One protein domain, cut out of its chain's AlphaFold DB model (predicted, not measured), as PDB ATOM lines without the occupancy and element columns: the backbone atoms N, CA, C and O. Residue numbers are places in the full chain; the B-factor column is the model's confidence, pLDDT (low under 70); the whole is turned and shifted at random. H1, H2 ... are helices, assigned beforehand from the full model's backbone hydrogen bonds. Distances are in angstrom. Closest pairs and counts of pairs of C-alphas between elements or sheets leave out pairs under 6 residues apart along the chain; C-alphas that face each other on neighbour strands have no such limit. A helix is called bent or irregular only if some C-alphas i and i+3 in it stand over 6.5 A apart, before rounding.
ATOM      1  N   ASN A 621     242.222 155.579 323.677       72.56
ATOM      2  CA  ASN A 621     243.075 154.621 322.966       72.56
ATOM      3  C   ASN A 621     243.263 154.996 321.490       72.56
ATOM      4  O   ASN A 621     244.364 154.864 320.957       72.56
ATOM      5  N   VAL A 622     242.216 155.500 320.829       78.00
ATOM      6  CA  VAL A 622     242.303 155.988 319.444       78.00
ATOM      7  C   VAL A 622     243.164 157.256 319.361       78.00
ATOM      8  O   VAL A 622     243.970 157.391 318.436       78.00
ATOM      9  N   PHE A 623     243.067 158.168 320.334       80.75
ATOM     10  CA  PHE A 623     243.902 159.379 320.384       80.75
ATOM     11  C   PHE A 623     245.368 159.028 320.674       80.75
ATOM     12  O   PHE A 623     246.285 159.568 320.045       80.75
ATOM     13  N   TYR A 624     245.595 158.054 321.556       78.31
ATOM     14  CA  TYR A 624     246.911 157.494 321.836       78.31
ATOM     15  C   TYR A 624     247.519 156.828 320.598       78.31
ATOM     16  O   TYR A 624     248.659 157.122 320.237       78.31
ATOM     17  N   PHE A 625     246.752 155.990 319.897       80.19
ATOM     18  CA  PHE A 625     247.176 155.377 318.641       80.19
ATOM     19  C   PHE A 625     247.556 156.435 317.601       80.19
ATOM     20  O   PHE A 625     248.647 156.371 317.038       80.19
ATOM     21  N   THR A 626     246.711 157.453 317.417       81.06
ATOM     22  CA  THR A 626     246.988 158.588 316.519       81.06
ATOM     23  C   THR A 626     248.317 159.263 316.873       81.06
ATOM     24  O   THR A 626     249.150 159.487 315.996       81.06
ATOM     25  N   THR A 627     248.583 159.484 318.162       82.06
ATOM     26  CA  THR A 627     249.855 160.061 318.635       82.06
ATOM     27  C   THR A 627     251.050 159.173 318.267       82.06
ATOM     28  O   THR A 627     252.070 159.665 317.791       82.06
ATOM     29  N   ARG A 628     250.926 157.847 318.428       82.44
ATOM     30  CA  ARG A 628     251.995 156.889 318.095       82.44
ATOM     31  C   ARG A 628     252.241 156.757 316.599       82.44
ATOM     32  O   ARG A 628     253.389 156.592 316.193       82.44
ATOM     33  N   VAL A 629     251.199 156.859 315.782       83.19
ATOM     34  CA  VAL A 629     251.331 156.913 314.322       83.19
ATOM     35  C   VAL A 629     252.160 158.132 313.911       83.19
ATOM     36  O   VAL A 629     253.092 157.991 313.121       83.19
ATOM     37  N   VAL A 630     251.901 159.299 314.508       85.06
ATOM     38  CA  VAL A 630     252.677 160.524 314.250       85.06
ATOM     39  C   VAL A 630     254.113 160.423 314.785       85.06
ATOM     40  O   VAL A 630     255.041 160.879 314.118       85.06
ATOM     41  N   ASP A 631     254.352 159.751 315.917       82.75
ATOM     42  CA  ASP A 631     255.722 159.452 316.371       82.75
ATOM     43  C   ASP A 631     256.487 158.621 315.327       82.75
ATOM     44  O   ASP A 631     257.642 158.906 315.010       82.75
ATOM     45  N   LYS A 632     255.844 157.593 314.759       83.12
ATOM     46  CA  LYS A 632     256.452 156.741 313.725       83.12
ATOM     47  C   LYS A 632     256.646 157.453 312.393       83.12
ATOM     48  O   LYS A 632     257.601 157.120 311.689       83.12
ATOM     49  N   LEU A 633     255.809 158.447 312.093       84.12
ATOM     50  CA  LEU A 633     255.992 159.355 310.965       84.12
ATOM     51  C   LEU A 633     257.304 160.144 311.100       84.12
ATOM     52  O   LEU A 633     258.147 160.068 310.211       84.12
ATOM     53  N   TRP A 634     257.529 160.815 312.235       82.00
ATOM     54  CA  TRP A 634     258.766 161.573 312.485       82.00
ATOM     55  C   TRP A 634     260.019 160.692 312.570       82.00
ATOM     56  O   TRP A 634     261.107 161.128 312.201       82.00
ATOM     57  N   GLN A 635     259.872 159.436 313.000       80.38
ATOM     58  CA  GLN A 635     260.963 158.458 313.024       80.38
ATOM     59  C   GLN A 635     261.263 157.840 311.644       80.38
ATOM     60  O   GLN A 635     262.191 157.041 311.549       80.38
ATOM     61  N   GLY A 636     260.475 158.122 310.600       75.19
ATOM     62  CA  GLY A 636     260.675 157.569 309.253       75.19
ATOM     63  C   GLY A 636     260.374 156.070 309.108       75.19
ATOM     64  O   GLY A 636     260.813 155.451 308.147       75.19
ATOM     65  N   HIS A 637     259.633 155.467 310.045       76.00
ATOM     66  CA  HIS A 637     259.320 154.024 310.037       76.00
ATOM     67  C   HIS A 637     257.994 153.691 309.330       76.00
ATOM     68  O   HIS A 637     257.502 152.567 309.420       76.00
ATOM     69  N   LEU A 638     257.373 154.676 308.684       75.94
ATOM     70  CA  LEU A 638     256.030 154.572 308.126       75.94
ATOM     71  C   LEU A 638     256.114 154.573 306.596       75.94
ATOM     72  O   LEU A 638     256.648 155.505 306.006       75.94
ATOM     73  N   THR A 639     255.609 153.514 305.961       71.38
ATOM     74  CA  THR A 639     255.681 153.306 304.500       71.38
ATOM     75  C   THR A 639     254.518 153.934 303.725       71.38
ATOM     76  O   THR A 639     254.550 153.969 302.498       71.38
ATOM     77  N   LYS A 640     253.477 154.413 304.421       75.38
ATOM     78  CA  LYS A 640     252.317 155.095 303.822       75.38
ATOM     79  C   LYS A 640     252.584 156.580 303.584       75.38
ATOM     80  O   LYS A 640     253.418 157.181 304.258       75.38
ATOM     81  N   ASN A 641     251.820 157.166 302.662       81.69
ATOM     82  CA  ASN A 641     251.902 158.584 302.342       81.69
ATOM     83  C   ASN A 641     251.534 159.437 303.583       81.69
ATOM     84  O   ASN A 641     250.443 159.273 304.134       81.69
ATOM     85  N   PRO A 642     252.410 160.355 304.037       84.00
ATOM     86  CA  PRO A 642     252.135 161.263 305.155       84.00
ATOM     87  C   PRO A 642     250.846 162.092 305.007       84.00
ATOM     88  O   PRO A 642     250.222 162.453 306.006       84.00
ATOM     89  N   HIS A 643     250.415 162.357 303.771       88.06
ATOM     90  CA  HIS A 643     249.169 163.062 303.455       88.06
ATOM     91  C   HIS A 643     247.908 162.300 303.881       88.06
ATOM     92  O   HIS A 643     246.941 162.926 304.313       88.06
ATOM     93  N   ASP A 644     247.935 160.965 303.857       87.12
ATOM     94  CA  ASP A 644     246.810 160.136 304.310       87.12
ATOM     95  C   ASP A 644     246.614 160.242 305.830       87.12
ATOM     96  O   ASP A 644     245.492 160.170 306.335       87.12
ATOM     97  N   ILE A 645     247.712 160.431 306.572       87.38
ATOM     98  CA  ILE A 645     247.689 160.618 308.030       87.38
ATOM     99  C   ILE A 645     247.050 161.966 308.368       87.38
ATOM    100  O   ILE A 645     246.235 162.044 309.286       87.38
ATOM    101  N   PHE A 646     247.364 163.012 307.600       88.56
ATOM    102  CA  PHE A 646     246.705 164.310 307.732       88.56
ATOM    103  C   PHE A 646     245.183 164.182 307.538       88.56
ATOM    104  O   PHE A 646     244.412 164.616 308.396       88.56
ATOM    105  N   ASP A 647     244.741 163.521 306.462       87.44
ATOM    106  CA  ASP A 647     243.312 163.351 306.164       87.44
ATOM    107  C   ASP A 647     242.597 162.477 307.207       87.44
ATOM    108  O   ASP A 647     241.447 162.744 307.573       87.44
ATOM    109  N   PHE A 648     243.285 161.462 307.739       87.00
ATOM    110  CA  PHE A 648     242.806 160.648 308.853       87.00
ATOM    111  C   PHE A 648     242.560 161.491 310.114       87.00
ATOM    112  O   PHE A 648     241.471 161.426 310.689       87.00
ATOM    113  N   ILE A 649     243.526 162.327 310.517       87.38
ATOM    114  CA  ILE A 649     243.409 163.167 311.720       87.38
ATOM    115  C   ILE A 649     242.291 164.210 311.558       87.38
ATOM    116  O   ILE A 649     241.506 164.409 312.485       87.38
ATOM    117  N   ILE A 650     242.153 164.833 310.382       86.44
ATOM    118  CA  ILE A 650     241.075 165.801 310.111       86.44
ATOM    119  C   ILE A 650     239.692 165.150 310.228       86.44
ATOM    120  O   ILE A 650     238.808 165.698 310.895       86.44
ATOM    121  N   LYS A 651     239.501 163.963 309.635       84.06
ATOM    122  CA  LYS A 651     238.243 163.205 309.753       84.06
ATOM    123  C   LYS A 651     237.943 162.848 311.209       84.06
ATOM    124  O   LYS A 651     236.800 162.995 311.643       84.06
ATOM    125  N   LEU A 652     238.962 162.450 311.971       83.00
ATOM    126  CA  LEU A 652     238.826 162.096 313.381       83.00
ATOM    127  C   LEU A 652     238.435 163.306 314.250       83.00
ATOM    128  O   LEU A 652     237.518 163.202 315.063       83.00
ATOM    129  N   ILE A 653     239.048 164.477 314.033       81.44
ATOM    130  CA  ILE A 653     238.678 165.731 314.720       81.44
ATOM    131  C   ILE A 653     237.242 166.144 314.367       81.44
ATOM    132  O   ILE A 653     236.472 166.528 315.252       81.44
ATOM    133  N   ALA A 654     236.853 166.051 313.092       80.06
ATOM    134  CA  ALA A 654     235.500 166.385 312.647       80.06
ATOM    135  C   ALA A 654     234.437 165.468 313.276       80.06
ATOM    136  O   ALA A 654     233.362 165.940 313.651       80.06
ATOM    137  N   GLN A 655     234.738 164.177 313.432       74.44
ATOM    138  CA  GLN A 655     233.865 163.217 314.111       74.44
ATOM    139  C   GLN A 655     233.780 163.477 315.618       74.44
ATOM    140  O   GLN A 655     232.680 163.490 316.172       74.44
ATOM    141  N   ALA A 656     234.913 163.739 316.273       72.44
ATOM    142  CA  ALA A 656     234.959 163.996 317.710       72.44
ATOM    143  C   ALA A 656     234.181 165.272 318.094       72.44
ATOM    144  O   ALA A 656     233.415 165.252 319.056       72.44
ATOM    145  N   LYS A 657     234.264 166.340 317.283       71.56
ATOM    146  CA  LYS A 657     233.487 167.583 317.480       71.56
ATOM    147  C   LYS A 657     231.967 167.401 317.402       71.56
ATOM    148  O   LYS A 657     231.243 168.190 317.994       71.56
ATOM    149  N   ARG A 658     231.468 166.395 316.672       67.81
ATOM    150  CA  ARG A 658     230.021 166.156 316.508       67.81
ATOM    151  C   ARG A 658     229.382 165.413 317.683       67.81
ATOM    152  O   ARG A 658     228.163 165.429 317.781       67.81
ATOM    153  N   ARG A 659     230.163 164.722 318.529       59.06
ATOM    154  CA  ARG A 659     229.626 163.703 319.455       59.06
ATOM    155  C   ARG A 659     229.641 164.056 320.940       59.06
ATOM    156  O   ARG A 659     228.903 163.415 321.676       59.06
ATOM    157  N   SER A 660     230.422 165.036 321.400       51.94
ATOM    158  CA  SER A 660     230.368 165.527 322.792       51.94
ATOM    159  C   SER A 660     231.302 166.726 323.005       51.94
ATOM    160  O   SER A 660     232.396 166.758 322.447       51.94
ATOM    161  N   SER A 661     230.921 167.670 323.872       52.84
ATOM    162  CA  SER A 661     231.791 168.746 324.375       52.84
ATOM    163  C   SER A 661     232.755 168.299 325.491       52.84
ATOM    164  O   SER A 661     233.566 169.101 325.942       52.84
ATOM    165  N   ALA A 662     232.683 167.038 325.943       55.88
ATOM    166  CA  ALA A 662     233.435 166.536 327.098       55.88
ATOM    167  C   ALA A 662     234.807 165.905 326.766       55.88
ATOM    168  O   ALA A 662     235.571 165.604 327.681       55.88
ATOM    169  N   LEU A 663     235.137 165.681 325.487       68.00
ATOM    170  CA  LEU A 663     236.431 165.119 325.075       68.00
ATOM    171  C   LEU A 663     237.439 166.240 324.789       68.00
ATOM    172  O   LEU A 663     237.171 167.112 323.961       68.00
ATOM    173  N   SER A 664     238.619 166.197 325.421       72.25
ATOM    174  CA  SER A 664     239.711 167.117 325.075       72.25
ATOM    175  C   SER A 664     240.260 166.777 323.687       72.25
ATOM    176  O   SER A 664     240.787 165.689 323.456       72.25
ATOM    177  N   LEU A 665     240.133 167.719 322.753       78.75
ATOM    178  CA  LEU A 665     240.652 167.602 321.386       78.75
ATOM    179  C   LEU A 665     242.125 168.024 321.273       78.75
ATOM    180  O   LEU A 665     242.696 167.955 320.184       78.75
ATOM    181  N   GLU A 666     242.745 168.456 322.374       79.12
ATOM    182  CA  GLU A 666     244.107 169.003 322.397       79.12
ATOM    183  C   GLU A 666     245.133 168.012 321.834       79.12
ATOM    184  O   GLU A 666     245.963 168.386 321.011       79.12
ATOM    185  N   GLN A 667     245.025 166.724 322.174       80.38
ATOM    186  CA  GLN A 667     245.956 165.688 321.707       80.38
ATOM    187  C   GLN A 667     245.857 165.420 320.194       80.38
ATOM    188  O   GLN A 667     246.862 165.133 319.534       80.38
ATOM    189  N   LEU A 668     244.652 165.533 319.623       84.06
ATOM    190  CA  LEU A 668     244.450 165.411 318.179       84.06
ATOM    191  C   LEU A 668     244.939 166.658 317.440       84.06
ATOM    192  O   LEU A 668     245.574 166.524 316.396       84.06
ATOM    193  N   HIS A 669     244.698 167.850 317.993       85.94
ATOM    194  CA  HIS A 669     245.242 169.098 317.457       85.94
ATOM    195  C   HIS A 669     246.778 169.107 317.499       85.94
ATOM    196  O   HIS A 669     247.401 169.438 316.495       85.94
ATOM    197  N   HIS A 670     247.390 168.620 318.580       87.88
ATOM    198  CA  HIS A 670     248.839 168.432 318.677       87.88
ATOM    199  C   HIS A 670     249.370 167.451 317.615       87.88
ATOM    200  O   HIS A 670     250.344 167.728 316.915       87.88
ATOM    201  N   SER A 671     248.694 166.312 317.429       88.81
ATOM    202  CA  SER A 671     249.058 165.327 316.399       88.81
ATOM    203  C   SER A 671     248.943 165.905 314.978       88.81
ATOM    204  O   SER A 671     249.800 165.646 314.129       88.81
ATOM    205  N   LEU A 672     247.923 166.734 314.726       90.25
ATOM    206  CA  LEU A 672     247.749 167.464 313.469       90.25
ATOM    207  C   LEU A 672     248.890 168.469 313.241       90.25
ATOM    208  O   LEU A 672     249.489 168.471 312.168       90.25
ATOM    209  N   ASN A 673     249.233 169.266 314.257       91.25
ATOM    210  CA  ASN A 673     250.311 170.261 314.220       91.25
ATOM    211  C   ASN A 673     251.661 169.630 313.866       91.25
ATOM    212  O   ASN A 673     252.344 170.075 312.940       91.25
ATOM    213  N   ARG A 674     252.011 168.535 314.549       90.69
ATOM    214  CA  ARG A 674     253.229 167.757 314.281       90.69
ATOM    215  C   ARG A 674     253.250 167.192 312.861       90.69
ATOM    216  O   ARG A 674     254.301 167.178 312.226       90.69
ATOM    217  N   THR A 675     252.104 166.746 312.346       90.06
ATOM    218  CA  THR A 675     251.987 166.228 310.970       90.06
ATOM    219  C   THR A 675     252.174 167.342 309.934       90.06
ATOM    220  O   THR A 675     252.873 167.146 308.942       90.06
ATOM    221  N   ILE A 676     251.625 168.537 310.183       90.94
ATOM    222  CA  ILE A 676     251.806 169.716 309.322       90.94
ATOM    223  C   ILE A 676     253.284 170.125 309.250       90.94
ATOM    224  O   ILE A 676     253.821 170.290 308.157       90.94
ATOM    225  N   LEU A 677     253.966 170.250 310.394       90.38
ATOM    226  CA  LEU A 677     255.388 170.620 310.423       90.38
ATOM    227  C   LEU A 677     256.277 169.554 309.763       90.38
ATOM    228  O   LEU A 677     257.264 169.887 309.103       90.38
ATOM    229  N   TYR A 678     255.909 168.276 309.875       88.19
ATOM    230  CA  TYR A 678     256.596 167.193 309.173       88.19
ATOM    231  C   TYR A 678     256.486 167.336 307.649       88.19
ATOM    232  O   TYR A 678     257.498 167.248 306.950       88.19
ATOM    233  N   LEU A 679     255.273 167.586 307.144       87.69
ATOM    234  CA  LEU A 679     254.997 167.759 305.717       87.69
ATOM    235  C   LEU A 679     255.722 168.978 305.131       87.69
ATOM    236  O   LEU A 679     256.325 168.870 304.067       87.69
ATOM    237  N   LEU A 680     255.716 170.112 305.838       87.75
ATOM    238  CA  LEU A 680     256.363 171.343 305.367       87.75
ATOM    239  C   LEU A 680     257.893 171.290 305.431       87.75
ATOM    240  O   LEU A 680     258.549 171.993 304.674       87.75
ATOM    241  N   SER A 681     258.469 170.468 306.312       85.25
ATOM    242  CA  SER A 681     259.926 170.331 306.472       85.25
ATOM    243  C   SER A 681     260.586 169.343 305.508       85.25
ATOM    244  O   SER A 681     261.776 169.056 305.649       85.25
ATOM    245  N   ARG A 682     259.831 168.773 304.560       85.38
ATOM    246  CA  ARG A 682     260.388 167.876 303.541       85.38
ATOM    247  C   ARG A 682     261.268 168.659 302.548       85.38
ATOM    248  O   ARG A 682     261.037 169.852 302.351       85.38
ATOM    249  N   PRO A 683     262.290 168.015 301.948       77.00
ATOM    250  CA  PRO A 683     263.094 168.635 300.895       77.00
ATOM    251  C   PRO A 683     262.209 169.106 299.732       77.00
ATOM    252  O   PRO A 683     261.102 168.616 299.562       77.00
ATOM    253  N   THR A 684     262.688 170.072 298.949       78.62
ATOM    254  CA  THR A 684     261.991 170.640 297.775       78.62
ATOM    255  C   THR A 684     262.856 170.537 296.513       78.62
ATOM    256  O   THR A 684     262.763 171.367 295.605       78.62
ATOM    257  N   GLU A 685     263.749 169.544 296.473       75.12
ATOM    258  CA  GLU A 685     264.764 169.399 295.422       75.12
ATOM    259  C   GLU A 685     264.177 168.784 294.149       75.12
ATOM    260  O   GLU A 685     264.574 169.161 293.050       75.12
ATOM    261  N   THR A 686     263.191 167.896 294.285       79.50
ATOM    262  CA  THR A 686     262.520 167.236 293.155       79.50
ATOM    263  C   THR A 686     261.088 167.740 292.948       79.50
ATOM    264  O   THR A 686     260.437 168.218 293.877       79.50
ATOM    265  N   ILE A 687     260.550 167.597 291.730       78.62
ATOM    266  CA  ILE A 687     259.170 168.007 291.394       78.62
ATOM    267  C   ILE A 687     258.137 167.251 292.250       78.62
ATOM    268  O   ILE A 687     257.153 167.832 292.702       78.62
ATOM    269  N   THR A 688     258.360 165.963 292.517       78.94
ATOM    270  CA  THR A 688     257.476 165.133 293.355       78.94
ATOM    271  C   THR A 688     257.439 165.620 294.802       78.94
ATOM    272  O   THR A 688     256.373 165.691 295.414       78.94
ATOM    273  N   GLU A 689     258.588 166.011 295.345       81.88
ATOM    274  CA  GLU A 689     258.689 166.606 296.673       81.88
ATOM    275  C   GLU A 689     258.059 168.006 296.729       81.88
ATOM    276  O   GLU A 689     257.309 168.306 297.659       81.88
ATOM    277  N   GLN A 690     258.285 168.834 295.703       82.81
ATOM    278  CA  GLN A 690     257.657 170.151 295.565       82.81
ATOM    279  C   GLN A 690     256.124 170.048 295.534       82.81
ATOM    280  O   GLN A 690     255.441 170.777 296.254       82.81
ATOM    281  N   MET A 691     255.579 169.100 294.768       84.19
ATOM    282  CA  MET A 691     254.138 168.832 294.714       84.19
ATOM    283  C   MET A 691     253.585 168.362 296.062       84.19
ATOM    284  O   MET A 691     252.497 168.782 296.451       84.19
ATOM    285  N   SER A 692     254.342 167.554 296.810       87.69
ATOM    286  CA  SER A 692     253.950 167.105 298.149       87.69
ATOM    287  C   SER A 692     253.864 168.262 299.157       87.69
ATOM    288  O   SER A 692     252.891 168.356 299.910       87.69
ATOM    289  N   VAL A 693     254.835 169.184 299.152       87.69
ATOM    290  CA  VAL A 693     254.803 170.386 300.009       87.69
ATOM    291  C   VAL A 693     253.680 171.338 299.579       87.69
ATOM    292  O   VAL A 693     252.972 171.883 300.430       87.69
ATOM    293  N   LEU A 694     253.454 171.500 298.272       88.62
ATOM    294  CA  LEU A 694     252.356 172.309 297.734       88.62
ATOM    295  C   LEU A 694     250.978 171.750 298.128       88.62
ATOM    296  O   LEU A 694     250.102 172.508 298.551       88.62
ATOM    297  N   GLU A 695     250.792 170.428 298.056       90.81
ATOM    298  CA  GLU A 695     249.576 169.751 298.523       90.81
ATOM    299  C   GLU A 695     249.343 170.009 300.018       90.81
ATOM    300  O   GLU A 695     248.221 170.324 300.422       90.81
ATOM    301  N   ALA A 696     250.399 169.971 300.839       90.94
ATOM    302  CA  ALA A 696     250.296 170.257 302.269       90.94
ATOM    303  C   ALA A 696     249.826 171.698 302.525       90.94
ATOM    304  O   ALA A 696     248.908 171.919 303.318       90.94
ATOM    305  N   LEU A 697     250.392 172.679 301.813       91.19
ATOM    306  CA  LEU A 697     249.984 174.086 301.904       91.19
ATOM    307  C   LEU A 697     248.512 174.278 301.494       91.19
ATOM    308  O   LEU A 697     247.757 174.950 302.199       91.19
ATOM    309  N   HIS A 698     248.057 173.634 300.416       90.62
ATOM    310  CA  HIS A 698     246.646 173.664 300.008       90.62
ATOM    311  C   HIS A 698     245.708 172.987 301.017       90.62
ATOM    312  O   HIS A 698     244.601 173.484 301.260       90.62
ATOM    313  N   LYS A 699     246.135 171.885 301.645       90.56
ATOM    314  CA  LYS A 699     245.371 171.214 302.705       90.56
ATOM    315  C   LYS A 699     245.222 172.088 303.951       90.56
ATOM    316  O   LYS A 699     244.143 172.084 304.549       90.56
ATOM    317  N   ILE A 700     246.242 172.878 304.304       91.44
ATOM    318  CA  ILE A 700     246.167 173.863 305.398       91.44
ATOM    319  C   ILE A 700     245.137 174.951 305.075       91.44
ATOM    320  O   ILE A 700     244.289 175.242 305.916       91.44
ATOM    321  N   ILE A 701     245.153 175.504 303.855       88.69
ATOM    322  CA  ILE A 701     244.195 176.541 303.427       88.69
ATOM    323  C   ILE A 701     242.761 175.994 303.429       88.69
ATOM    324  O   ILE A 701     241.864 176.605 304.012       88.69
ATOM    325  N   THR A 702     242.541 174.820 302.830       90.38
ATOM    326  CA  THR A 702     241.214 174.180 302.759       90.38
ATOM    327  C   THR A 702     240.645 173.904 304.156       90.38
ATOM    328  O   THR A 702     239.457 174.109 304.395       90.38
ATOM    329  N   ASN A 703     241.495 173.505 305.110       88.50
ATOM    330  CA  ASN A 703     241.104 173.180 306.485       88.50
ATOM    331  C   ASN A 703     241.405 174.305 307.499       88.50
ATOM    332  O   ASN A 703     241.502 174.037 308.701       88.50
ATOM    333  N   ARG A 704     241.515 175.571 307.058       86.94
ATOM    334  CA  ARG A 704     241.938 176.716 307.899       86.94
ATOM    335  C   ARG A 704     241.156 176.877 309.206       86.94
ATOM    336  O   ARG A 704     241.734 177.232 310.224       86.94
ATOM    337  N   LEU A 705     239.859 176.552 309.219       85.06
ATOM    338  CA  LEU A 705     239.011 176.657 310.416       85.06
ATOM    339  C   LEU A 705     239.357 175.619 311.498       85.06
ATOM    340  O   LEU A 705     239.084 175.842 312.676       85.06
ATOM    341  N   LEU A 706     239.939 174.479 311.115       84.88
ATOM    342  CA  LEU A 706     240.407 173.454 312.050       84.88
ATOM    343  C   LEU A 706     241.853 173.709 312.485       84.88
ATOM    344  O   LEU A 706     242.159 173.517 313.660       84.88
ATOM    345  N   VAL A 707     242.709 174.170 311.564       85.44
ATOM    346  CA  VAL A 707     244.134 174.436 311.829       85.44
ATOM    347  C   VAL A 707     244.329 175.735 312.616       85.44
ATOM    348  O   VAL A 707     245.023 175.728 313.627       85.44
ATOM    349  N   PHE A 708     243.677 176.830 312.215       87.62
ATOM    350  CA  PHE A 708     243.771 178.149 312.858       87.62
ATOM    351  C   PHE A 708     242.563 178.486 313.744       87.62
ATOM    352  O   PHE A 708     242.424 179.616 314.209       87.62
ATOM    353  N   GLY A 709     241.681 177.519 314.008       81.94
ATOM    354  CA  GLY A 709     240.516 177.719 314.866       81.94
ATOM    355  C   GLY A 709     240.861 177.959 316.341       81.94
ATOM    356  O   GLY A 709     241.985 177.748 316.802       81.94
ATOM    357  N   ALA A 710     239.847 178.327 317.125       73.88
ATOM    358  CA  ALA A 710     239.931 178.509 318.579       73.88
ATOM    359  C   ALA A 710     240.065 177.191 319.376       73.88
ATOM    360  O   ALA A 710     239.830 177.176 320.569       73.88
ATOM    361  N   GLY A 711     240.362 176.059 318.732       73.06
ATOM    362  CA  GLY A 711     240.693 174.795 319.413       73.06
ATOM    363  C   GLY A 711     242.194 174.494 319.421       73.06
ATOM    364  O   GLY A 711     242.633 173.609 320.146       73.06
ATOM    365  N   ASN A 712     242.977 175.222 318.619       83.62
ATOM    366  CA  ASN A 712     244.402 174.995 318.420       83.62
ATOM    367  C   ASN A 712     245.202 176.229 318.867       83.62
ATOM    368  O   ASN A 712     245.179 177.266 318.197       83.62
ATOM    369  N   HIS A 713     245.869 176.139 320.018       83.56
ATOM    370  CA  HIS A 713     246.549 177.272 320.667       83.56
ATOM    371  C   HIS A 713     248.021 177.002 320.982       83.56
ATOM    372  O   HIS A 713     248.624 177.734 321.762       83.56
ATOM    373  N   GLU A 714     248.611 175.952 320.411       86.94
ATOM    374  CA  GLU A 714     250.014 175.641 320.670       86.94
ATOM    375  C   GLU A 714     250.934 176.718 320.089       86.94
ATOM    376  O   GLU A 714     251.172 176.787 318.881       86.94
ATOM    377  N   LEU A 715     251.475 177.551 320.978       85.56
ATOM    378  CA  LEU A 715     252.401 178.634 320.649       85.56
ATOM    379  C   LEU A 715     253.676 178.110 319.959       85.56
ATOM    380  O   LEU A 715     254.165 178.722 319.011       85.56
ATOM    381  N   GLU A 716     254.173 176.937 320.369       86.75
ATOM    382  CA  GLU A 716     255.330 176.275 319.748       86.75
ATOM    383  C   GLU A 716     255.068 175.915 318.275       86.75
ATOM    384  O   GLU A 716     255.919 176.168 317.419       86.75
ATOM    385  N   PHE A 717     253.866 175.417 317.952       90.38
ATOM    386  CA  PHE A 717     253.455 175.147 316.572       90.38
ATOM    387  C   PHE A 717     253.375 176.432 315.746       90.38
ATOM    388  O   PHE A 717     253.895 176.465 314.635       90.38
ATOM    389  N   ILE A 718     252.778 177.501 316.285       88.50
ATOM    390  CA  ILE A 718     252.655 178.793 315.589       88.50
ATOM    391  C   ILE A 718     254.041 179.383 315.285       88.50
ATOM    392  O   ILE A 718     254.282 179.851 314.168       88.50
ATOM    393  N   GLY A 719     254.974 179.304 316.237       86.12
ATOM    394  CA  GLY A 719     256.359 179.736 316.044       86.12
ATOM    395  C   GLY A 719     257.094 178.935 314.966       86.12
ATOM    396  O   GLY A 719     257.708 179.516 314.069       86.12
ATOM    397  N   CYS A 720     256.981 177.605 315.005       89.25
ATOM    398  CA  CYS A 720     257.611 176.712 314.029       89.25
ATOM    399  C   CYS A 720     256.989 176.828 312.632       89.25
ATOM    400  O   CYS A 720     257.706 176.835 311.633       89.25
ATOM    401  N   LEU A 721     255.665 176.972 312.543       90.44
ATOM    402  CA  LEU A 721     254.962 177.193 311.283       90.44
ATOM    403  C   LEU A 721     255.393 178.520 310.654       90.44
ATOM    404  O   LEU A 721     255.653 178.562 309.455       90.44
ATOM    405  N   THR A 722     255.540 179.578 311.459       88.62
ATOM    406  CA  THR A 722     256.048 180.875 310.987       88.62
ATOM    407  C   THR A 722     257.453 180.730 310.404       88.62
ATOM    408  O   THR A 722     257.701 181.214 309.303       88.62
ATOM    409  N   TYR A 723     258.353 179.996 311.070       88.75
ATOM    410  CA  TYR A 723     259.682 179.701 310.525       88.75
ATOM    411  C   TYR A 723     259.610 178.974 309.172       88.75
ATOM    412  O   TYR A 723     260.235 179.417 308.207       88.75
ATOM    413  N   CYS A 724     258.818 177.899 309.071       88.06
ATOM    414  CA  CYS A 724     258.665 177.134 307.830       88.06
ATOM    415  C   CYS A 724     258.128 177.998 306.680       88.06
ATOM    416  O   CYS A 724     258.674 177.956 305.581       88.06
ATOM    417  N   LEU A 725     257.095 178.810 306.924       88.06
ATOM    418  CA  LEU A 725     256.504 179.685 305.906       88.06
ATOM    419  C   LEU A 725     257.476 180.773 305.448       88.06
ATOM    420  O   LEU A 725     257.594 181.028 304.249       88.06
ATOM    421  N   MET A 726     258.220 181.381 306.376       86.69
ATOM    422  CA  MET A 726     259.268 182.335 306.022       86.69
ATOM    423  C   MET A 726     260.303 181.636 305.142       86.69
ATOM    424  O   MET A 726     260.608 182.104 304.048       86.69
ATOM    425  N   GLN A 727     260.820 180.484 305.561       85.50
ATOM    426  CA  GLN A 727     261.858 179.759 304.831       85.50
ATOM    427  C   GLN A 727     261.418 179.355 303.413       85.50
ATOM    428  O   GLN A 727     262.149 179.625 302.461       85.50
ATOM    429  N   LEU A 728     260.194 178.835 303.263       85.12
ATOM    430  CA  LEU A 728     259.603 178.474 301.967       85.12
ATOM    431  C   LEU A 728     259.382 179.687 301.053       85.12
ATOM    432  O   LEU A 728     259.567 179.579 299.847       85.12
ATOM    433  N   THR A 729     259.025 180.851 301.603       83.19
ATOM    434  CA  THR A 729     258.792 182.072 300.806       83.19
ATOM    435  C   THR A 729     260.072 182.744 300.312       83.19
ATOM    436  O   THR A 729     260.018 183.481 299.334       83.19
ATOM    437  N   ALA A 730     261.224 182.459 300.928       79.19
ATOM    438  CA  ALA A 730     262.536 182.905 300.443       79.19
ATOM    439  C   ALA A 730     263.278 181.845 299.611       79.19
ATOM    440  O   ALA A 730     264.478 181.992 299.394       79.19
ATOM    441  N   ASP A 731     262.596 180.766 299.203       74.19
ATOM    442  CA  ASP A 731     263.198 179.609 298.515       74.19
ATOM    443  C   ASP A 731     264.436 179.045 299.243       74.19
ATOM    444  O   ASP A 731     265.391 178.550 298.644       74.19
ATOM    445  N   MET A 732     264.446 179.130 300.574       74.81
ATOM    446  CA  MET A 732     265.524 178.576 301.380       74.81
ATOM    447  C   MET A 732     265.144 177.179 301.884       74.81
ATOM    448  O   MET A 732     263.977 176.872 302.129       74.81
ATOM    449  N   LYS A 733     266.138 176.305 302.081       73.69
ATOM    450  CA  LYS A 733     265.900 174.962 302.634       73.69
ATOM    451  C   LYS A 733     265.559 175.050 304.121       73.69
ATOM    452  O   LYS A 733     266.242 175.751 304.871       73.69
ATOM    453  N   ILE A 734     264.539 174.318 304.568       79.94
ATOM    454  CA  ILE A 734     264.235 174.163 305.996       79.94
ATOM    455  C   ILE A 734     265.278 173.230 306.613       79.94
ATOM    456  O   ILE A 734     265.324 172.035 306.336       79.94
ATOM    457  N   ILE A 735     266.157 173.803 307.431       74.75
ATOM    458  CA  ILE A 735     267.292 173.096 308.023       74.75
ATOM    459  C   ILE A 735     266.812 172.240 309.203       74.75
ATOM    460  O   ILE A 735     266.239 172.762 310.157       74.75
ATOM    461  N   LEU A 736     267.079 170.933 309.160       72.62
ATOM    462  CA  LEU A 736     266.768 169.979 310.239       72.62
ATOM    463  C   LEU A 736     267.962 169.729 311.190       72.62
ATOM    464  O   LEU A 736     267.807 169.047 312.205       72.62
ATOM    465  N   GLU A 737     269.146 170.279 310.883       60.66
ATOM    466  CA  GLU A 737     270.380 170.157 311.677       60.66
ATOM    467  C   GLU A 737     271.155 171.480 311.782       60.66
ATOM    468  O   GLU A 737     271.519 172.045 310.753       60.66
ATOM    469  N   PRO A 738     271.477 171.982 312.990       51.19
ATOM    470  CA  PRO A 738     272.388 173.112 313.122       51.19
ATOM    471  C   PRO A 738     273.797 172.696 312.673       51.19
ATOM    472  O   PRO A 738     274.357 171.718 313.165       51.19
ATOM    473  N   SER A 739     274.381 173.441 311.735       41.88
ATOM    474  CA  SER A 739     275.705 173.180 311.164       41.88
ATOM    475  C   SER A 739     276.818 173.336 312.212       41.88
ATOM    476  O   SER A 739     277.359 174.426 312.397       41.88
ATOM    477  N   GLN A 761     264.920 172.603 284.589       59.75
ATOM    478  CA  GLN A 761     265.206 173.761 285.439       59.75
ATOM    479  C   GLN A 761     264.030 174.744 285.465       59.75
ATOM    480  O   GLN A 761     263.675 175.217 286.542       59.75
ATOM    481  N   LEU A 762     263.385 175.017 284.321       61.34
ATOM    482  CA  LEU A 762     262.190 175.867 284.244       61.34
ATOM    483  C   LEU A 762     261.012 175.277 285.033       61.34
ATOM    484  O   LEU A 762     260.384 176.003 285.806       61.34
ATOM    485  N   ASN A 763     260.741 173.977 284.901       65.44
ATOM    486  CA  ASN A 763     259.670 173.289 285.627       65.44
ATOM    487  C   ASN A 763     259.926 173.245 287.142       65.44
ATOM    488  O   ASN A 763     259.009 173.478 287.933       65.44
ATOM    489  N   GLN A 764     261.176 173.033 287.568       68.31
ATOM    490  CA  GLN A 764     261.561 173.126 288.981       68.31
ATOM    491  C   GLN A 764     261.421 174.557 289.530       68.31
ATOM    492  O   GLN A 764     261.006 174.740 290.676       68.31
ATOM    493  N   LEU A 765     261.725 175.584 288.727       71.88
ATOM    494  CA  LEU A 765     261.564 176.994 289.108       71.88
ATOM    495  C   LEU A 765     260.083 177.397 289.195       71.88
ATOM    496  O   LEU A 765     259.687 178.131 290.101       71.88
ATOM    497  N   GLN A 766     259.243 176.878 288.293       77.00
ATOM    498  CA  GLN A 766     257.788 177.048 288.344       77.00
ATOM    499  C   GLN A 766     257.181 176.391 289.591       77.00
ATOM    500  O   GLN A 766     256.397 177.036 290.290       77.00
ATOM    501  N   GLY A 767     257.577 175.155 289.918       74.75
ATOM    502  CA  GLY A 767     257.138 174.461 291.134       74.75
ATOM    503  C   GLY A 767     257.494 175.224 292.413       74.75
ATOM    504  O   GLY A 767     256.641 175.421 293.281       74.75
ATOM    505  N   LYS A 768     258.713 175.770 292.492       79.56
ATOM    506  CA  LYS A 768     259.144 176.647 293.595       79.56
ATOM    507  C   LYS A 768     258.317 177.929 293.705       79.56
ATOM    508  O   LYS A 768     257.864 178.264 294.797       79.56
ATOM    509  N   ASN A 769     258.048 178.611 292.591       83.19
ATOM    510  CA  ASN A 769     257.219 179.823 292.585       83.19
ATOM    511  C   ASN A 769     255.780 179.554 293.069       83.19
ATOM    512  O   ASN A 769     255.203 180.377 293.785       83.19
ATOM    513  N   LEU A 770     255.207 178.393 292.732       85.75
ATOM    514  CA  LEU A 770     253.892 177.979 293.232       85.75
ATOM    515  C   LEU A 770     253.898 177.742 294.749       85.75
ATOM    516  O   LEU A 770     252.964 178.166 295.431       85.75
ATOM    517  N   ILE A 771     254.955 177.124 295.288       85.81
ATOM    518  CA  ILE A 771     255.131 176.936 296.737       85.81
ATOM    519  C   ILE A 771     255.248 178.284 297.448       85.81
ATOM    520  O   ILE A 771     254.564 178.488 298.447       85.81
ATOM    521  N   VAL A 772     256.051 179.218 296.926       85.94
ATOM    522  CA  VAL A 772     256.188 180.577 297.483       85.94
ATOM    523  C   VAL A 772     254.824 181.271 297.540       85.94
ATOM    524  O   VAL A 772     254.435 181.791 298.588       85.94
ATOM    525  N   GLY A 773     254.051 181.217 296.449       84.69
ATOM    526  CA  GLY A 773     252.706 181.793 296.395       84.69
ATOM    527  C   GLY A 773     251.719 181.136 297.369       84.69
ATOM    528  O   GLY A 773     250.948 181.828 298.035       84.69
ATOM    529  N   ALA A 774     251.746 179.807 297.494       87.38
ATOM    530  CA  ALA A 774     250.892 179.078 298.431       87.38
ATOM    531  C   ALA A 774     251.288 179.327 299.898       87.38
ATOM    532  O   ALA A 774     250.415 179.535 300.739       87.38
ATOM    533  N   ALA A 775     252.585 179.374 300.207       88.25
ATOM    534  CA  ALA A 775     253.103 179.671 301.540       88.25
ATOM    535  C   ALA A 775     252.751 181.100 301.975       88.25
ATOM    536  O   ALA A 775     252.347 181.305 303.120       88.25
ATOM    537  N   PHE A 776     252.800 182.068 301.055       87.12
ATOM    538  CA  PHE A 776     252.339 183.431 301.324       87.12
ATOM    539  C   PHE A 776     250.842 183.478 301.673       87.12
ATOM    540  O   PHE A 776     250.458 184.120 302.645       87.12
ATOM    541  N   ARG A 777     249.988 182.727 300.963       88.44
ATOM    542  CA  ARG A 777     248.552 182.638 301.302       88.44
ATOM    543  C   ARG A 777     248.307 182.015 302.678       88.44
ATOM    544  O   ARG A 777     247.426 182.466 303.405       88.44
ATOM    545  N   VAL A 778     249.076 180.987 303.048       89.38
ATOM    546  CA  VAL A 778     249.002 180.404 304.399       89.38
ATOM    547  C   VAL A 778     249.447 181.422 305.454       89.38
ATOM    548  O   VAL A 778     248.830 181.494 306.513       89.38
ATOM    549  N   TRP A 779     250.472 182.233 305.165       90.19
ATOM    550  CA  TRP A 779     250.910 183.328 306.037       90.19
ATOM    551  C   TRP A 779     249.818 184.385 306.242       90.19
ATOM    552  O   TRP A 779     249.574 184.781 307.381       90.19
ATOM    553  N   GLU A 780     249.113 184.793 305.183       88.50
ATOM    554  CA  GLU A 780     247.997 185.739 305.301       88.50
ATOM    555  C   GLU A 780     246.895 185.218 306.234       88.50
ATOM    556  O   GLU A 780     246.454 185.930 307.135       88.50
ATOM    557  N   GLU A 781     246.482 183.961 306.057       88.06
ATOM    558  CA  GLU A 781     245.466 183.321 306.902       88.06
ATOM    559  C   GLU A 781     245.951 183.150 308.353       88.06
ATOM    560  O   GLU A 781     245.206 183.424 309.296       88.06
ATOM    561  N   LEU A 782     247.217 182.767 308.558       87.62
ATOM    562  CA  LEU A 782     247.817 182.651 309.889       87.62
ATOM    563  C   LEU A 782     247.846 184.006 310.613       87.62
ATOM    564  O   LEU A 782     247.449 184.083 311.776       87.62
ATOM    565  N   TYR A 783     248.279 185.075 309.936       87.62
ATOM    566  CA  TYR A 783     248.328 186.419 310.513       87.62
ATOM    567  C   TYR A 783     246.926 186.915 310.885       87.62
ATOM    568  O   TYR A 783     246.708 187.344 312.019       87.62
ATOM    569  N   VAL A 784     245.949 186.780 309.982       86.81
ATOM    570  CA  VAL A 784     244.558 187.198 310.228       86.81
ATOM    571  C   VAL A 784     243.938 186.438 311.404       86.81
ATOM    572  O   VAL A 784     243.275 187.044 312.245       86.81
ATOM    573  N   CYS A 785     244.155 185.124 311.496       85.81
ATOM    574  CA  CYS A 785     243.516 184.298 312.519       85.81
ATOM    575  C   CYS A 785     244.257 184.264 313.866       85.81
ATOM    576  O   CYS A 785     243.629 183.987 314.890       85.81
ATOM    577  N   LYS A 786     245.580 184.481 313.893       86.81
ATOM    578  CA  LYS A 786     246.427 184.222 315.075       86.81
ATOM    579  C   LYS A 786     247.430 185.335 315.404       86.81
ATOM    580  O   LYS A 786     248.333 185.080 316.197       86.81
ATOM    581  N   LYS A 787     247.260 186.569 314.904       85.62
ATOM    582  CA  LYS A 787     248.146 187.713 315.220       85.62
ATOM    583  C   LYS A 787     248.579 187.804 316.701       85.62
ATOM    584  O   LYS A 787     249.786 187.849 316.925       85.62
ATOM    585  N   PRO A 788     247.675 187.768 317.705       83.62
ATOM    586  CA  PRO A 788     248.084 187.901 319.107       83.62
ATOM    587  C   PRO A 788     249.031 186.787 319.568       83.62
ATOM    588  O   PRO A 788     249.979 187.046 320.297       83.62
ATOM    589  N   ALA A 789     248.814 185.558 319.091       83.56
ATOM    590  CA  ALA A 789     249.664 184.421 319.418       83.56
ATOM    591  C   ALA A 789     251.043 184.522 318.745       83.56
ATOM    592  O   ALA A 789     252.039 184.107 319.326       83.56
ATOM    593  N   ILE A 790     251.122 185.097 317.538       84.12
ATOM    594  CA  ILE A 790     252.399 185.350 316.853       84.12
ATOM    595  C   ILE A 790     253.213 186.398 317.629       84.12
ATOM    596  O   ILE A 790     254.390 186.179 317.913       84.12
ATOM    597  N   GLU A 791     252.584 187.509 318.021       86.31
ATOM    598  CA  GLU A 791     253.238 188.569 318.803       86.31
ATOM    599  C   GLU A 791     253.659 188.075 320.200       86.31
ATOM    600  O   GLU A 791     254.730 188.436 320.686       86.31
ATOM    601  N   GLU A 792     252.875 187.184 320.817       87.19
ATOM    602  CA  GLU A 792     253.202 186.541 322.095       87.19
ATOM    603  C   GLU A 792     254.405 185.590 321.990       87.19
ATOM    604  O   GLU A 792     255.320 185.654 322.816       87.19
ATOM    605  N   VAL A 793     254.439 184.736 320.958       87.94
ATOM    606  CA  VAL A 793     255.531 183.775 320.719       87.94
ATOM    607  C   VAL A 793     256.864 184.489 320.535       87.94
ATOM    608  O   VAL A 793     257.874 184.087 321.120       87.94
ATOM    609  N   PHE A 794     256.872 185.545 319.722       85.56
ATOM    610  CA  PHE A 794     258.097 186.253 319.363       85.56
ATOM    611  C   PHE A 794     258.408 187.435 320.277       85.56
ATOM    612  O   PHE A 794     259.525 187.937 320.241       85.56
ATOM    613  N   LYS A 795     257.473 187.851 321.139       84.50
ATOM    614  CA  LYS A 795     257.604 189.030 322.013       84.50
ATOM    615  C   LYS A 795     257.948 190.308 321.235       84.50
ATOM    616  O   LYS A 795     258.665 191.172 321.738       84.50
ATOM    617  N   VAL A 796     257.438 190.410 320.009       82.81
ATOM    618  CA  VAL A 796     257.625 191.540 319.091       82.81
ATOM    619  C   VAL A 796     256.251 191.977 318.594       82.81
ATOM    620  O   VAL A 796     255.408 191.136 318.287       82.81
ATOM    621  N   SER A 797     256.023 193.287 318.503       79.12
ATOM    622  CA  SER A 797     254.842 193.846 317.839       79.12
ATOM    623  C   SER A 797     255.102 193.942 316.340       79.12
ATOM    624  O   SER A 797     256.040 194.623 315.923       79.12
ATOM    625  N   LEU A 798     254.287 193.257 315.539       78.88
ATOM    626  CA  LEU A 798     254.484 193.190 314.093       78.88
ATOM    627  C   LEU A 798     254.085 194.504 313.415       78.88
ATOM    628  O   LEU A 798     253.135 195.175 313.827       78.88
ATOM    629  N   THR A 799     254.782 194.844 312.330       77.50
ATOM    630  CA  THR A 799     254.452 196.008 311.496       77.50
ATOM    631  C   THR A 799     253.016 195.912 310.977       77.50
ATOM    632  O   THR A 799     252.569 194.850 310.543       77.50
ATOM    633  N   SER A 800     252.280 197.023 310.985       71.12
ATOM    634  CA  SER A 800     250.934 197.062 310.405       71.12
ATOM    635  C   SER A 800     250.977 196.864 308.880       71.12
ATOM    636  O   SER A 800     251.891 197.377 308.230       71.12
ATOM    637  N   PRO A 801     250.005 196.148 308.284       76.75
ATOM    638  CA  PRO A 801     249.942 195.967 306.836       76.75
ATOM    639  C   PRO A 801     249.673 197.293 306.109       76.75
ATOM    640  O   PRO A 801     248.968 198.164 306.616       76.75
ATOM    641  N   SER A 802     250.204 197.434 304.892       70.75
ATOM    642  CA  SER A 802     249.854 198.530 303.975       70.75
ATOM    643  C   SER A 802     248.374 198.459 303.566       70.75
ATOM    644  O   SER A 802     247.852 197.354 303.449       70.75
ATOM    645  N   ASN A 803     247.735 199.597 303.249       59.03
ATOM    646  CA  ASN A 803     246.281 199.747 303.002       59.03
ATOM    647  C   ASN A 803     245.615 198.754 302.013       59.03
ATOM    648  O   ASN A 803     244.392 198.677 301.999       59.03
ATOM    649  N   ASN A 804     246.376 197.985 301.222       63.81
ATOM    650  CA  ASN A 804     245.873 197.002 300.249       63.81
ATOM    651  C   ASN A 804     246.261 195.530 300.537       63.81
ATOM    652  O   ASN A 804     245.999 194.676 299.693       63.81
ATOM    653  N   SER A 805     246.874 195.202 301.683       71.31
ATOM    654  CA  SER A 805     247.307 193.829 302.017       71.31
ATOM    655  C   SER A 805     246.647 193.304 303.295       71.31
ATOM    656  O   SER A 805     246.445 194.055 304.248       71.31
ATOM    657  N   LYS A 806     246.340 191.999 303.341       74.62
ATOM    658  CA  LYS A 806     245.772 191.336 304.532       74.62
ATOM    659  C   LYS A 806     246.818 191.042 305.612       74.62
ATOM    660  O   LYS A 806     246.456 190.866 306.773       74.62
ATOM    661  N   ALA A 807     248.099 191.013 305.244       77.75
ATOM    662  CA  ALA A 807     249.223 190.751 306.140       77.75
ATOM    663  C   ALA A 807     250.414 191.682 305.839       77.75
ATOM    664  O   ALA A 807     250.506 192.226 304.731       77.75
ATOM    665  N   PRO A 808     251.309 191.921 306.816       75.75
ATOM    666  CA  PRO A 808     252.517 192.706 306.599       75.75
ATOM    667  C   PRO A 808     253.442 192.059 305.573       75.75
ATOM    668  O   PRO A 808     253.409 190.844 305.357       75.75
ATOM    669  N   ASP A 809     254.285 192.897 304.967       77.00
ATOM    670  CA  ASP A 809     255.310 192.439 304.041       77.00
ATOM    671  C   ASP A 809     256.200 191.376 304.706       77.00
ATOM    672  O   ASP A 809     256.656 191.514 305.851       77.00
ATOM    673  N   ILE A 810     256.404 190.279 303.980       76.56
ATOM    674  CA  ILE A 810     257.029 189.074 304.514       76.56
ATOM    675  C   ILE A 810     258.527 189.274 304.750       76.56
ATOM    676  O   ILE A 810     259.073 188.712 305.696       76.56
ATOM    677  N   ASN A 811     259.177 190.135 303.961       76.62
ATOM    678  CA  ASN A 811     260.591 190.472 304.135       76.62
ATOM    679  C   ASN A 811     260.804 191.325 305.389       76.62
ATOM    680  O   ASN A 811     261.654 191.008 306.217       76.62
ATOM    681  N   SER A 812     259.951 192.330 305.591       78.38
ATOM    682  CA  SER A 812     259.955 193.153 306.809       78.38
ATOM    683  C   SER A 812     259.680 192.325 308.074       78.38
ATOM    684  O   SER A 812     260.314 192.509 309.111       78.38
ATOM    685  N   THR A 813     258.746 191.371 307.994       81.25
ATOM    686  CA  THR A 813     258.425 190.473 309.117       81.25
ATOM    687  C   THR A 813     259.558 189.485 309.401       81.25
ATOM    688  O   THR A 813     259.862 189.186 310.557       81.25
ATOM    689  N   ARG A 814     260.223 188.996 308.349       82.81
ATOM    690  CA  ARG A 814     261.384 188.114 308.460       82.81
ATOM    691  C   ARG A 814     262.512 188.772 309.250       82.81
ATOM    692  O   ARG A 814     263.039 188.134 310.155       82.81
ATOM    693  N   GLU A 815     262.852 190.026 308.969       81.25
ATOM    694  CA  GLU A 815     263.905 190.744 309.706       81.25
ATOM    695  C   GLU A 815     263.615 190.847 311.213       81.25
ATOM    696  O   GLU A 815     264.532 190.759 312.025       81.25
ATOM    697  N   GLN A 816     262.341 190.956 311.599       81.75
ATOM    698  CA  GLN A 816     261.925 191.079 313.001       81.75
ATOM    699  C   GLN A 816     261.917 189.750 313.765       81.75
ATOM    700  O   GLN A 816     262.140 189.726 314.974       81.75
ATOM    701  N   VAL A 817     261.607 188.646 313.079       85.75
ATOM    702  CA  VAL A 817     261.190 187.395 313.731       85.75
ATOM    703  C   VAL A 817     262.121 186.214 313.434       85.75
ATOM    704  O   VAL A 817     262.163 185.263 314.215       85.75
ATOM    705  N   MET A 818     262.906 186.251 312.352       85.00
ATOM    706  CA  MET A 818     263.653 185.085 311.857       85.00
ATOM    707  C   MET A 818     264.657 184.515 312.869       85.00
ATOM    708  O   MET A 818     264.770 183.295 312.985       85.00
ATOM    709  N   GLU A 819     265.358 185.357 313.635       83.50
ATOM    710  CA  GLU A 819     266.315 184.884 314.646       83.50
ATOM    711  C   GLU A 819     265.607 184.057 315.733       83.50
ATOM    712  O   GLU A 819     265.989 182.918 316.015       83.50
ATOM    713  N   LEU A 820     264.508 184.580 316.283       84.25
ATOM    714  CA  LEU A 820     263.720 183.893 317.305       84.25
ATOM    715  C   LEU A 820     263.000 182.658 316.745       84.25
ATOM    716  O   LEU A 820     262.980 181.613 317.396       84.25
ATOM    717  N   ALA A 821     262.467 182.749 315.527       85.94
ATOM    718  CA  ALA A 821     261.813 181.642 314.833       85.94
ATOM    719  C   ALA A 821     262.776 180.489 314.545       85.94
ATOM    720  O   ALA A 821     262.423 179.332 314.765       85.94
ATOM    721  N   SER A 822     264.017 180.788 314.151       84.44
ATOM    722  CA  SER A 822     265.049 179.769 313.946       84.44
ATOM    723  C   SER A 822     265.400 179.047 315.251       84.44
ATOM    724  O   SER A 822     265.478 177.820 315.281       84.44
ATOM    725  N   LYS A 823     265.511 179.783 316.366       85.50
ATOM    726  CA  LYS A 823     265.764 179.201 317.690       85.50
ATOM    727  C   LYS A 823     264.623 178.286 318.138       85.50
ATOM    728  O   LYS A 823     264.891 177.209 318.666       85.50
ATOM    729  N   LEU A 824     263.369 178.691 317.922       86.56
ATOM    730  CA  LEU A 824     262.199 177.857 318.220       86.56
ATOM    731  C   LEU A 824     262.168 176.600 317.346       86.56
ATOM    732  O   LEU A 824     261.999 175.507 317.878       86.56
ATOM    733  N   TRP A 825     262.421 176.738 316.044       89.81
ATOM    734  CA  TRP A 825     262.478 175.612 315.115       89.81
ATOM    735  C   TRP A 825     263.551 174.589 315.492       89.81
ATOM    736  O   TRP A 825     263.268 173.396 315.578       89.81
ATOM    737  N   PHE A 826     264.781 175.029 315.770       85.44
ATOM    738  CA  PHE A 826     265.854 174.104 316.136       85.44
ATOM    739  C   PHE A 826     265.602 173.418 317.479       85.44
ATOM    740  O   PHE A 826     265.871 172.224 317.602       85.44
ATOM    741  N   ASN A 827     265.040 174.132 318.459       85.06
ATOM    742  CA  ASN A 827     264.627 173.526 319.725       85.06
ATOM    743  C   ASN A 827     263.529 172.472 319.514       85.06
ATOM    744  O   ASN A 827     263.600 171.398 320.107       85.06
ATOM    745  N   TYR A 828     262.557 172.754 318.644       86.88
ATOM    746  CA  TYR A 828     261.480 171.828 318.300       86.88
ATOM    747  C   TYR A 828     262.011 170.563 317.608       86.88
ATOM    748  O   TYR A 828     261.714 169.446 318.029       86.88
ATOM    749  N   VAL A 829     262.877 170.711 316.601       84.00
ATOM    750  CA  VAL A 829     263.483 169.573 315.885       84.00
ATOM    751  C   VAL A 829     264.381 168.735 316.803       84.00
ATOM    752  O   VAL A 829     264.371 167.504 316.724       84.00
ATOM    753  N   ASP A 830     265.139 169.366 317.702       80.44
ATOM    754  CA  ASP A 830     265.942 168.664 318.710       80.44
ATOM    755  C   ASP A 830     265.055 167.911 319.721       80.44
ATOM    756  O   ASP A 830     265.355 166.773 320.094       80.44
ATOM    757  N   ALA A 831     263.915 168.490 320.110       80.12
ATOM    758  CA  ALA A 831     262.929 167.833 320.964       80.12
ATOM    759  C   ALA A 831     262.270 166.619 320.280       80.12
ATOM    760  O   ALA A 831     262.140 165.570 320.915       80.12
ATOM    761  N   GLU A 832     261.913 166.722 318.996       80.62
ATOM    762  CA  GLU A 832     261.376 165.612 318.193       80.62
ATOM    763  C   GLU A 832     262.417 164.492 318.005       80.62
ATOM    764  O   GLU A 832     262.110 163.312 318.177       80.62
ATOM    765  N   ARG A 833     263.689 164.840 317.769       73.69
ATOM    766  CA  ARG A 833     264.799 163.873 317.663       73.69
ATOM    767  C   ARG A 833     265.029 163.111 318.968       73.69
ATOM    768  O   ARG A 833     265.251 161.901 318.960       73.69
ATOM    769  N   LYS A 834     264.974 163.810 320.104       70.06
ATOM    770  CA  LYS A 834     265.144 163.219 321.443       70.06
ATOM    771  C   LYS A 834     263.925 162.411 321.901       70.06
ATOM    772  O   LYS A 834     264.040 161.638 322.851       70.06
ATOM    773  N   ALA A 835     262.782 162.517 321.222       64.50
ATOM    774  CA  ALA A 835     261.538 161.831 321.574       64.50
ATOM    775  C   ALA A 835     261.488 160.332 321.194       64.50
ATOM    776  O   ALA A 835     260.418 159.726 321.270       64.50
ATOM    777  N   LEU A 836     262.627 159.707 320.854       52.66
ATOM    778  CA  LEU A 836     262.753 158.290 320.463       52.66
ATOM    779  C   LEU A 836     262.048 157.306 321.420       52.66
ATOM    780  O   LEU A 836     261.580 156.267 320.961       52.66
ATOM    781  N   TYR A 837     261.892 157.655 322.706       52.28
ATOM    782  CA  TYR A 837     261.047 156.938 323.668       52.28
ATOM    783  C   TYR A 837     260.425 157.889 324.710       52.28
ATOM    784  O   TYR A 837     260.894 157.973 325.844       52.28
ATOM    785  N   ARG A 838     259.339 158.600 324.371       51.22
ATOM    786  CA  ARG A 838     258.485 159.210 325.412       51.22
ATOM    787  C   ARG A 838     257.639 158.134 326.110       51.22
ATOM    788  O   ARG A 838     256.810 157.471 325.471       51.22
ATOM    789  N   VAL A 839     257.816 158.003 327.428       41.56
ATOM    790  CA  VAL A 839     256.829 157.371 328.323       41.56
ATOM    791  C   VAL A 839     255.530 158.194 328.240       41.56
ATOM    792  O   VAL A 839     255.622 159.422 328.190       41.56
ATOM    793  N   PRO A 840     254.338 157.568 328.160       40.41
ATOM    794  CA  PRO A 840     253.071 158.280 327.990       40.41
ATOM    795  C   PRO A 840     252.875 159.405 329.017       40.41
ATOM    796  O   PRO A 840     253.037 159.194 330.220       40.41
ATOM    797  N   LEU A 841     252.485 160.587 328.528       42.22
ATOM    798  CA  LEU A 841     252.222 161.801 329.314       42.22
ATOM    799  C   LEU A 841     251.177 161.575 330.435       42.22
ATOM    800  O   LEU A 841     251.170 162.283 331.440       42.22
ATOM    801  N   GLU A 842     250.325 160.557 330.291       43.00
ATOM    802  CA  GLU A 842     249.253 160.228 331.237       43.00
ATOM    803  C   GLU A 842     249.755 159.742 332.602       43.00
ATOM    804  O   GLU A 842     249.134 160.058 333.618       43.00
TER     805      GLU A 842
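This is residues 621 to 739 and 761 to 842 of the 942 residues of an uncharacterized protein of Megaselia scalaris (UniProt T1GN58). Six helices, H1, H2, H3, H4, H6 and H7, make an up-and-down bundle, each running against the one before it in the chain, with H3 packing on H1, H2, H4 and H6. The strongly kinked H7 packs on H4 and H6, and the long H8 crosses H6 from outside the bundle and runs on towards the last turn of H1. The printed part has 201 residues with eight named helices, H1 to H8 in order, and no named strand; its class is all helix. It is compact, with a radius of gyration of the C-alphas of 16.8 A and spans of 47 by 38 by 32 A; residues 658 to 663 stick out.

H1, residues 621 to 634, and H2, residues 642 to 659, form a helical hairpin but only just touch, with 3 pairs of C-alphas within 8 A, the closest those of Leu 633 and Pro 642 at 7.2 A. H3, residues 666 to 680, is the hub. Its closest C-alphas to H1 are Ser 671 and Thr 627, 5.8 A apart, at a shallow tilt of 20 degrees, the same way. It forms a hairpin with H2, where the C-alphas of Ile 649 and Leu 672 are closest at 6.4 A. H3 also forms a hairpin with H4, residues 687 to 702, touching it with residues 676 to 680 alone; the C-alphas of Leu 680 and Val 693 are closest at 5.7 A. H5, residues 704 to 707, touches no helix. H6, residues 715 to 729, touches H3, with the C-alphas of Asn 673 and Phe 717 closest at 6.3 A. H7, residues 761 to 794, touches H6 at a shallow tilt of 30 degrees, opposite ways, with the C-alphas of Thr 729 and Val 772 closest at 4.5 A. H7 touches H4 too, closest at Leu 694 and Ile 771, 5.5 A between C-alphas. H8, residues 810 to 837, touches H6 at a steep tilt of 60 degrees; the C-alphas of Cys 720 and Trp 825 are closest at 5.1 A. H1 and H7 are apart. Every O i to N i+4 pair is within hydrogen-bond range in H1, H3, H4 and H6, against 12 of 14 in H2, 28 of 30 in H7 and 19 of 24 in H8; H5 is too short for such a pair.

H1 begins at C-alpha 621 (243.075, 154.621, 322.966), and H2 measures 26.8 A from first to last C-alpha. H7 measures 36.8 A, with a kink of 94 degrees near residue 786, and is irregular: C-alphas 785 and 788 are 8.8 A apart. H8 measures 37.6 A, with a kink of 69 degrees near residue 817, and is irregular: C-alphas 834 and 837 are 7.8 A apart. It ends at C-alpha 837 (261.047, 156.938, 323.668).

The C-alphas farthest apart are those of Ala 662 and Gln 761, 52.9 A. Residues 740 to 760 are cut out, and C-alphas 739 and 761 are 27.8 A apart across the cut. The link from H7 to H8, residues 795 to 809, is long. The pLDDT is under 70 at residues 658 to 663, 737 to 739, 761 to 764, 803 to 804 and 835 to 842.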